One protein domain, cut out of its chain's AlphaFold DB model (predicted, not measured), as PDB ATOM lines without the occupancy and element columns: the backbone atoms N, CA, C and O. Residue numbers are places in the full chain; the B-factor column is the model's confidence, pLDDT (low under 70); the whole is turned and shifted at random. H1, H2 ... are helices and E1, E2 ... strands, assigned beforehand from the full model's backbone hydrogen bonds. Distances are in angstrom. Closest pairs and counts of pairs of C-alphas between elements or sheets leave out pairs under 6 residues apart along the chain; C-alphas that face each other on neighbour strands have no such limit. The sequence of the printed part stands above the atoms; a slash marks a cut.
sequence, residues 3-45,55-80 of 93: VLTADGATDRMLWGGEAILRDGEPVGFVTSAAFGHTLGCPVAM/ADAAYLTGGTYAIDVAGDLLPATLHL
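This is residues 3 to 45 and 55 to 80 of the 93 residues of the protein "Glycine cleavage system aminomethyltransferase T" of Paraburkholderia bryophila (UniProt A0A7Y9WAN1). You are looking at a small closed barrel of six antiparallel strands, in which long E3 bends so that its two parts belong to different stretches of the wall. A short helix, H1, sits at one end of the longest axis, and the long link of residues 6 to 18 reaches the other end at Asp 11. The printed part has 69 residues, running E1, E2, E3, E4, H1, E5, E6; round the ring the order is E1, E4, E3, E2, E5, E6 and back to E1. The class is mostly strand, and the whole is compact, with a radius of gyration of the C-alphas of 11.1 A and spans of 29 by 25 by 19 A.

Find C-alpha 3 at (92.962, 97.991, 77.731); there E1, residues 3 to 5, begins. E2 is residues 19 to 22. E3, residues 25 to 36, starts at C-alpha 25 at (84.072, 113.637, 78.943), measures 25.9 A and bends by 75 degrees at residue 31. E4 is residues 41 to 45, 13.4 A long. After the cut look for H1, residues 57 to 61, 6.1 A, then E5, residues 65 to 69, 13.0 A. E6, residues 72 to 79, runs 21.3 A to C-alpha 79 at (89.855, 96.681, 73.852).

Begin at E1: E4 lies on one side of it, with N 4 and O 44 2.8 A apart, and E6 on the other side, with N 77 and O 5 2.8 A apart. E1 to E4 form a Greek key, in which E2, E3 and E4 are a meander, each strand the antiparallel neighbour of the one before, and E1 is the antiparallel neighbour of E4. The pairing of E3 is staggered: residues 25 to 29 pair with E2, where N 27 and O 20 are 2.9 A apart, and residues 32 to 36 with E4, where N 34 and O 43 are 3.0 A apart; both pairs are hairpins. E2 and E5 are antiparallel at 155 degrees, with N 21 and O 66 2.8 A apart. In the hairpin of E5 and E6, N 67 and O 74 are 2.8 A apart. H1 is on the barrel; the closest C-alphas of H1 and E6 are those of Thr 61 and Leu 78, 7.1 A apart. In H1 every O i to N i+4 pair is within hydrogen-bond range. E2 and E4 are apart.

The C-alphas of Asp 11 and Asp 56, the two farthest apart, are 32.0 A from each other. Residues 46 to 54 are not printed, and C-alphas 45 and 55 are 15.2 A apart across this cut. The link from E1 to E2 is long, with 13 residues. The mean pLDDT of the printed part is 97.2, and no printed residue is under 70.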
ATOM      1  N   VAL A   3      91.682  97.655  78.367       98.25
ATOM      2  CA  VAL A   3      92.962  97.991  77.731       98.25
ATOM      3  C   VAL A   3      92.709  99.069  76.682       98.25
ATOM      4  O   VAL A   3      91.697  99.011  75.988       98.25
ATOM      5  N   LEU A   4      93.615 100.034  76.554       98.50
ATOM      6  CA  LEU A   4      93.597 101.055  75.513       98.50
ATOM      7  C   LEU A   4      94.924 101.064  74.746       98.50
ATOM      8  O   LEU A   4      95.985 100.909  75.353       98.50
ATOM      9  N   THR A   5      94.873 101.268  73.430       98.50
ATOM     10  CA  THR A   5      96.057 101.498  72.580       98.50
ATOM     11  C   THR A   5      95.996 102.887  71.956       98.50
ATOM     12  O   THR A   5      94.945 103.284  71.461       98.50
ATOM     13  N   ALA A   6      97.107 103.625  71.972       97.75
ATOM     14  CA  ALA A   6      97.226 104.930  71.317       97.75
ATOM     15  C   ALA A   6      97.948 104.773  69.969       97.75
ATOM     16  O   ALA A   6      99.154 104.996  69.843       97.75
ATOM     17  N   ASP A   7      97.218 104.301  68.962       95.75
ATOM     18  CA  ASP A   7      97.784 103.955  67.659       95.75
ATOM     19  C   ASP A   7      98.362 105.194  66.946       95.75
ATOM     20  O   ASP A   7      97.751 106.259  66.909       95.75
ATOM     21  N   GLY A   8      99.570 105.067  66.387       94.25
ATOM     22  CA  GLY A   8     100.272 106.169  65.713       94.25
ATOM     23  C   GLY A   8     100.987 107.168  66.636       94.25
ATOM     24  O   GLY A   8     101.740 107.997  66.134       94.25
ATOM     25  N   ALA A   9     100.835 107.064  67.959       94.81
ATOM     26  CA  ALA A   9     101.475 107.950  68.940       94.81
ATOM     27  C   ALA A   9     102.835 107.409  69.428       94.81
ATOM     28  O   ALA A   9     103.080 107.284  70.627       94.81
ATOM     29  N   THR A  10     103.720 107.007  68.510       95.56
ATOM     30  CA  THR A  10     104.950 106.265  68.862       95.56
ATOM     31  C   THR A  10     105.987 107.074  69.641       95.56
ATOM     32  O   THR A  10     106.858 106.495  70.286       95.56
ATOM     33  N   ASP A  11     105.885 108.399  69.593       93.50
ATOM     34  CA  ASP A  11     106.721 109.362  70.305       93.50
ATOM     35  C   ASP A  11     106.122 109.793  71.655       93.50
ATOM     36  O   ASP A  11     106.711 110.610  72.366       93.50
ATOM     37  N   ARG A  12     104.948 109.268  72.017       94.94
ATOM     38  CA  ARG A  12     104.271 109.574  73.275       94.94
ATOM     39  C   ARG A  12     104.521 108.492  74.312       94.94
ATOM     40  O   ARG A  12     104.610 107.306  74.006       94.94
ATOM     41  N   MET A  13     104.597 108.917  75.567       92.44
ATOM     42  CA  MET A  13     104.741 108.031  76.715       92.44
ATOM     43  C   MET A  13     103.580 108.248  77.675       92.44
ATOM     44  O   MET A  13     103.245 109.385  78.003       92.44
ATOM     45  N   LEU A  14     103.006 107.137  78.121       96.50
ATOM     46  CA  LEU A  14     101.990 107.074  79.163       96.50
ATOM     47  C   LEU A  14     102.643 106.506  80.426       96.50
ATOM     48  O   LEU A  14     103.451 105.579  80.338       96.50
ATOM     49  N   TRP A  15     102.286 107.038  81.588       94.00
ATOM     50  CA  TRP A  15     102.929 106.729  82.866       94.00
ATOM     51  C   TRP A  15     101.967 106.123  83.891       94.00
ATOM     52  O   TRP A  15     102.391 105.319  84.723       94.00
ATOM     53  N   GLY A  16     100.681 106.462  83.817       95.94
ATOM     54  CA  GLY A  16      99.673 106.149  84.822       95.94
ATOM     55  C   GLY A  16      99.141 107.409  85.509       95.94
ATOM     56  O   GLY A  16      99.887 108.338  85.815       95.94
ATOM     57  N   GLY A  17      97.839 107.410  85.801       97.00
ATOM     58  CA  GLY A  17      97.107 108.531  86.394       97.00
ATOM     59  C   GLY A  17      96.446 109.467  85.379       97.00
ATOM     60  O   GLY A  17      95.625 110.287  85.781       97.00
ATOM     61  N   GLU A  18      96.749 109.332  84.086       98.38
ATOM     62  CA  GLU A  18      96.118 110.112  83.019       98.38
ATOM     63  C   GLU A  18      94.602 109.887  82.980       98.38
ATOM     64  O   GLU A  18      94.118 108.774  83.224       98.38
ATOM     65  N   ALA A  19      93.843 110.934  82.644       98.44
ATOM     66  CA  ALA A  19      92.398 110.822  82.517       98.44
ATOM     67  C   ALA A  19      92.033 110.045  81.246       98.44
ATOM     68  O   ALA A  19      92.583 110.279  80.170       98.44
ATOM     69  N   ILE A  20      91.070 109.133  81.373       98.62
ATOM     70  CA  ILE A  20      90.441 108.477  80.226       98.62
ATOM     71  C   ILE A  20      89.179 109.262  79.900       98.62
ATOM     72  O   ILE A  20      88.264 109.347  80.724       98.62
ATOM     73  N   LEU A  21      89.135 109.807  78.692       98.62
ATOM     74  CA  LEU A  21      87.989 110.517  78.152       98.62
ATOM     75  C   LEU A  21      87.174 109.581  77.260       98.62
ATOM     76  O   LEU A  21      87.738 108.803  76.487       98.62
ATOM     77  N   ARG A  22      85.848 109.691  77.339       98.25
ATOM     78  CA  ARG A  22      84.893 109.082  76.409       98.25
ATOM     79  C   ARG A  22      84.007 110.182  75.852       98.25
ATOM     80  O   ARG A  22      83.368 110.891  76.619       98.25
ATOM     81  N   ASP A  23      83.971 110.317  74.532       97.62
ATOM     82  CA  ASP A  23      83.225 111.368  73.828       97.62
ATOM     83  C   ASP A  23      83.527 112.784  74.374       97.62
ATOM     84  O   ASP A  23      82.655 113.641  74.454       97.62
ATOM     85  N   GLY A  24      84.788 113.014  74.766       97.50
ATOM     86  CA  GLY A  24      85.275 114.278  75.333       97.50
ATOM     87  C   GLY A  24      85.118 114.422  76.850       97.50
ATOM     88  O   GLY A  24      85.750 115.301  77.429       97.50
ATOM     89  N   GLU A  25      84.359 113.546  77.507       97.50
ATOM     90  CA  GLU A  25      84.072 113.637  78.943       97.50
ATOM     91  C   GLU A  25      84.943 112.673  79.770       97.50
ATOM     92  O   GLU A  25      85.128 111.517  79.370       97.50
ATOM     93  N   PRO A  26      85.466 113.080  80.943       97.38
ATOM     94  CA  PRO A  26      86.217 112.188  81.821       97.38
ATOM     95  C   PRO A  26      85.352 111.052  82.365       97.38
ATOM     96  O   PRO A  26      84.377 111.271  83.081       97.38
ATOM     97  N   VAL A  27      85.753 109.816  82.080       97.94
ATOM     98  CA  VAL A  27      85.046 108.606  82.530       97.94
ATOM     99  C   VAL A  27      85.919 107.676  83.360       97.94
ATOM    100  O   VAL A  27      85.453 106.635  83.818       97.94
ATOM    101  N   GLY A  28      87.191 107.999  83.557       97.88
ATOM    102  CA  GLY A  28      88.110 107.070  84.188       97.88
ATOM    103  C   GLY A  28      89.540 107.565  84.250       97.88
ATOM    104  O   GLY A  28      89.824 108.731  83.990       97.88
ATOM    105  N   PHE A  29      90.441 106.647  84.581       98.38
ATOM    106  CA  PHE A  29      91.869 106.932  84.659       98.38
ATOM    107  C   PHE A  29      92.715 105.706  84.311       98.38
ATOM    108  O   PHE A  29      92.303 104.554  84.507       98.38
ATOM    109  N   VAL A  30      93.914 105.974  83.798       98.56
ATOM    110  CA  VAL A  30      94.940 104.973  83.508       98.56
ATOM    111  C   VAL A  30      95.563 104.493  84.818       98.56
ATOM    112  O   VAL A  30      95.995 105.287  85.647       98.56
ATOM    113  N   THR A  31      95.634 103.180  85.016       98.38
ATOM    114  CA  THR A  31      96.256 102.555  86.193       98.38
ATOM    115  C   THR A  31      97.671 102.070  85.919       98.38
ATOM    116  O   THR A  31      98.495 101.990  86.824       98.38
ATOM    117  N   SER A  32      97.946 101.655  84.686       97.88
ATOM    118  CA  SER A  32      99.242 101.119  84.272       97.88
ATOM    119  C   SER A  32      99.438 101.397  82.797       97.88
ATOM    120  O   SER A  32      98.481 101.294  82.031       97.88
ATOM    121  N   ALA A  33     100.663 101.706  82.394       97.88
ATOM    122  CA  ALA A  33     100.970 101.946  80.998       97.88
ATOM    123  C   ALA A  33     102.413 101.576  80.654       97.88
ATOM    124  O   ALA A  33     103.282 101.515  81.525       97.88
ATOM    125  N   ALA A  34     102.643 101.288  79.377       97.44
ATOM    126  CA  ALA A  34     103.954 101.016  78.808       97.44
ATOM    127  C   ALA A  34     103.912 101.160  77.281       97.44
ATOM    128  O   ALA A  34     102.843 101.136  76.670       97.44
ATOM    129  N   PHE A  35     105.080 101.226  76.643       97.81
ATOM    130  CA  PHE A  35     105.165 101.062  75.195       97.81
ATOM    131  C   PHE A  35     105.067  99.577  74.817       97.81
ATOM    132  O   PHE A  35     105.906  98.759  75.202       97.81
ATOM    133  N   GLY A  36     104.042  99.207  74.051       97.12
ATOM    134  CA  GLY A  36     103.850  97.842  73.579       97.12
ATOM    135  C   GLY A  36     104.664  97.582  72.319       97.12
ATOM    136  O   GLY A  36     104.137  97.721  71.224       97.12
ATOM    137  N   HIS A  37     105.924  97.159  72.442       97.00
ATOM    138  CA  HIS A  37     106.811  96.966  71.280       97.00
ATOM    139  C   HIS A  37     106.255  96.035  70.192       97.00
ATOM    140  O   HIS A  37     106.466  96.291  69.012       97.00
ATOM    141  N   THR A  38     105.511  94.991  70.563       96.88
ATOM    142  CA  THR A  38     104.852  94.096  69.594       96.88
ATOM    143  C   THR A  38     103.716  94.781  68.831       96.88
ATOM    144  O   THR A  38     103.438  94.419  67.694       96.88
ATOM    145  N   LEU A  39     103.052  95.754  69.460       96.56
ATOM    146  CA  LEU A  39     101.950  96.527  68.880       96.56
ATOM    147  C   LEU A  39     102.445  97.813  68.203       96.56
ATOM    148  O   LEU A  39     101.746  98.372  67.368       96.56
ATOM    149  N   GLY A  40     103.656  98.266  68.533       97.12
ATOM    150  CA  GLY A  40     104.256  99.475  67.981       97.12
ATOM    151  C   GLY A  40     103.625 100.768  68.492       97.12
ATOM    152  O   GLY A  40     103.749 101.785  67.819       97.12
ATOM    153  N   CYS A  41     102.947 100.754  69.641       97.88
ATOM    154  CA  CYS A  41     102.243 101.919  70.181       97.88
ATOM    155  C   CYS A  41     102.226 101.932  71.723       97.88
ATOM    156  O   CYS A  41     102.458 100.892  72.355       97.88
ATOM    157  N   PRO A  42     101.958 103.090  72.357       98.19
ATOM    158  CA  PRO A  42     101.656 103.151  73.782       98.19
ATOM    159  C   PRO A  42     100.399 102.344  74.120       98.19
ATOM    160  O   PRO A  42      99.388 102.398  73.416       98.19
ATOM    161  N   VAL A  43     100.467 101.606  75.225       98.31
ATOM    162  CA  VAL A  43      99.392 100.760  75.742       98.31
ATOM    163  C   VAL A  43      99.106 101.164  77.178       98.31
ATOM    164  O   VAL A  43     100.024 101.325  77.983       98.31
ATOM    165  N   ALA A  44      97.827 101.271  77.507       98.25
ATOM    166  CA  ALA A  44      97.344 101.582  78.838       98.25
ATOM    167  C   ALA A  44      96.324 100.546  79.314       98.25
ATOM    168  O   ALA A  44      95.569  99.966  78.537       98.25
ATOM    169  N   MET A  45      96.274 100.344  80.622       98.44
ATOM    170  CA  MET A  45      95.165  99.713  81.324       98.44
ATOM    171  C   MET A  45      94.488 100.759  82.194       98.44
ATOM    172  O   MET A  45      95.159 101.631  82.743       98.44
ATOM    173  N   ALA A  55      79.092 100.130  83.222       95.69
ATOM    174  CA  ALA A  55      80.012 100.172  82.090       95.69
ATOM    175  C   ALA A  55      80.089  98.782  81.430       95.69
ATOM    176  O   ALA A  55      81.084  98.067  81.558       95.69
ATOM    177  N   ASP A  56      78.988  98.364  80.802       96.50
ATOM    178  CA  ASP A  56      78.892  97.084  80.102       96.50
ATOM    179  C   ASP A  56      79.588  97.113  78.729       96.50
ATOM    180  O   ASP A  56      80.120  98.133  78.289       96.50
ATOM    181  N   ALA A  57      79.609  95.972  78.037       96.31
ATOM    182  CA  ALA A  57      80.281  95.864  76.746       96.31
ATOM    183  C   ALA A  57      79.728  96.853  75.706       96.31
ATOM    184  O   ALA A  57      80.516  97.435  74.968       96.31
ATOM    185  N   ALA A  58      78.409  97.071  75.666       96.62
ATOM    186  CA  ALA A  58      77.785  97.965  74.693       96.62
ATOM    187  C   ALA A  58      78.189  99.423  74.944       96.62
ATOM    188  O   ALA A  58      78.576 100.124  74.007       96.62
ATOM    189  N   TYR A  59      78.177  99.855  76.207       97.38
ATOM    190  CA  TYR A  59      78.653 101.176  76.608       97.38
ATOM    191  C   TYR A  59      80.133 101.385  76.263       97.38
ATOM    192  O   TYR A  59      80.502 102.416  75.686       97.38
ATOM    193  N   LEU A  60      80.969 100.391  76.587       97.44
ATOM    194  CA  LEU A  60      82.417 100.443  76.389       97.44
ATOM    195  C   LEU A  60      82.815 100.466  74.910       97.44
ATOM    196  O   LEU A  60      83.787 101.122  74.560       97.44
ATOM    197  N   THR A  61      82.096  99.766  74.029       96.62
ATOM    198  CA  THR A  61      82.435  99.726  72.594       96.62
ATOM    199  C   THR A  61      81.709 100.774  71.756       96.62
ATOM    200  O   THR A  61      82.037 100.942  70.586       96.62
ATOM    201  N   GLY A  62      80.699 101.446  72.313       96.81
ATOM    202  CA  GLY A  62      79.874 102.412  71.582       96.81
ATOM    203  C   GLY A  62      80.393 103.852  71.587       96.81
ATOM    204  O   GLY A  62      79.779 104.697  70.945       96.81
ATOM    205  N   GLY A  63      81.459 104.148  72.337       96.56
ATOM    206  CA  GLY A  63      82.022 105.497  72.473       96.56
ATOM    207  C   GLY A  63      83.371 105.666  71.778       96.56
ATOM    208  O   GLY A  63      84.057 104.692  71.469       96.56
ATOM    209  N   THR A  64      83.765 106.921  71.582       98.31
ATOM    210  CA  THR A  64      85.122 107.294  71.164       98.31
ATOM    211  C   THR A  64      85.975 107.612  72.383       98.31
ATOM    212  O   THR A  64      85.483 108.221  73.329       98.31
ATOM    213  N   TYR A  65      87.240 107.190  72.387       98.62
ATOM    214  CA  TYR A  65      88.107 107.321  73.557       98.62
ATOM    215  C   TYR A  65      89.357 108.140  73.260       98.62
ATOM    216  O   TYR A  65      89.913 108.095  72.160       98.62
ATOM    217  N   ALA A  66      89.814 108.858  74.281       98.62
ATOM    218  CA  ALA A  66      91.111 109.516  74.303       98.62
ATOM    219  C   ALA A  66      91.744 109.409  75.697       98.62
ATOM    220  O   ALA A  66      91.046 109.214  76.694       98.62
ATOM    221  N   ILE A  67      93.065 109.536  75.764       98.62
ATOM    222  CA  ILE A  67      93.823 109.654  77.011       98.62
ATOM    223  C   ILE A  67      94.377 111.076  77.073       98.62
ATOM    224  O   ILE A  67      95.066 111.508  76.151       98.62
ATOM    225  N   ASP A  68      94.058 111.799  78.143       98.25
ATOM    226  CA  ASP A  68      94.580 113.145  78.382       98.25
ATOM    227  C   ASP A  68      95.974 113.058  79.015       98.25
ATOM    228  O   ASP A  68      96.129 112.700  80.188       98.25
ATOM    229  N   VAL A  69      96.990 113.398  78.224       96.94
ATOM    230  CA  VAL A  69      98.385 113.449  78.652       96.94
ATOM    231  C   VAL A  69      98.781 114.908  78.854       96.94
ATOM    232  O   VAL A  69      99.332 115.555  77.966       96.94
ATOM    233  N   ALA A  70      98.499 115.432  80.047       94.44
ATOM    234  CA  ALA A  70      98.830 116.806  80.440       94.44
ATOM    235  C   ALA A  70      98.284 117.885  79.475       94.44
ATOM    236  O   ALA A  70      98.951 118.882  79.196       94.44
ATOM    237  N   GLY A  71      97.063 117.688  78.980       95.56
ATOM    238  CA  GLY A  71      96.363 118.556  78.036       95.56
ATOM    239  C   GLY A  71      96.503 118.142  76.568       95.56
ATOM    240  O   GLY A  71      95.785 118.687  75.731       95.56
ATOM    241  N   ASP A  72      97.388 117.193  76.239       95.50
ATOM    242  CA  ASP A  72      97.464 116.591  74.901       95.50
ATOM    243  C   ASP A  72      96.512 115.388  74.832       95.50
ATOM    244  O   ASP A  72      96.696 114.389  75.529       95.50
ATOM    245  N   LEU A  73      95.462 115.494  74.014       97.56
ATOM    246  CA  LEU A  73      94.452 114.447  73.883       97.56
ATOM    247  C   LEU A  73      94.908 113.412  72.860       97.56
ATOM    248  O   LEU A  73      94.796 113.627  71.653       97.56
ATOM    249  N   LEU A  74      95.378 112.265  73.345       98.06
ATOM    250  CA  LEU A  74      95.769 111.147  72.493       98.06
ATOM    251  C   LEU A  74      94.545 110.286  72.169       98.06
ATOM    252  O   LEU A  74      93.995 109.673  73.088       98.06
ATOM    253  N   PRO A  75      94.131 110.164  70.893       98.38
ATOM    254  CA  PRO A  75      93.096 109.213  70.503       98.38
ATOM    255  C   PRO A  75      93.485 107.791  70.910       98.38
ATOM    256  O   PRO A  75      94.636 107.381  70.739       98.38
ATOM    257  N   ALA A  76      92.526 107.037  71.441       98.38
ATOM    258  CA  ALA A  76      92.775 105.703  71.958       98.38
ATOM    259  C   ALA A  76      91.700 104.704  71.515       98.38
ATOM    260  O   ALA A  76      90.503 104.988  71.535       98.38
ATOM    261  N   THR A  77      92.132 103.496  71.166       98.38
ATOM    262  CA  THR A  77      91.253 102.368  70.850       98.38
ATOM    263  C   THR A  77      91.031 101.539  72.109       98.38
ATOM    264  O   THR A  77      91.996 101.057  72.701       98.38
ATOM    265  N   LEU A  78      89.776 101.344  72.521       98.19
ATOM    266  CA  LEU A  78      89.419 100.492  73.659       98.19
ATOM    267  C   LEU A  78      89.322  99.019  73.243       98.19
ATOM    268  O   LEU A  78      88.674  98.678  72.255       98.19
ATOM    269  N   HIS A  79      89.892  98.128  74.055       97.88
ATOM    270  CA  HIS A  79      89.855  96.681  73.852       97.88
ATOM    271  C   HIS A  79      89.238  95.965  75.059       97.88
ATOM    272  O   HIS A  79      89.674  96.130  76.201       97.88
ATOM    273  N   LEU A  80      88.244  95.108  74.798       95.88
ATOM    274  CA  LEU A  80      87.649  94.207  75.804       95.88
ATOM    275  C   LEU A  80      88.471  92.928  76.029       95.88
ATOM    276  O   LEU A  80      88.225  92.175  76.970       95.88
TER     277      LEU A  80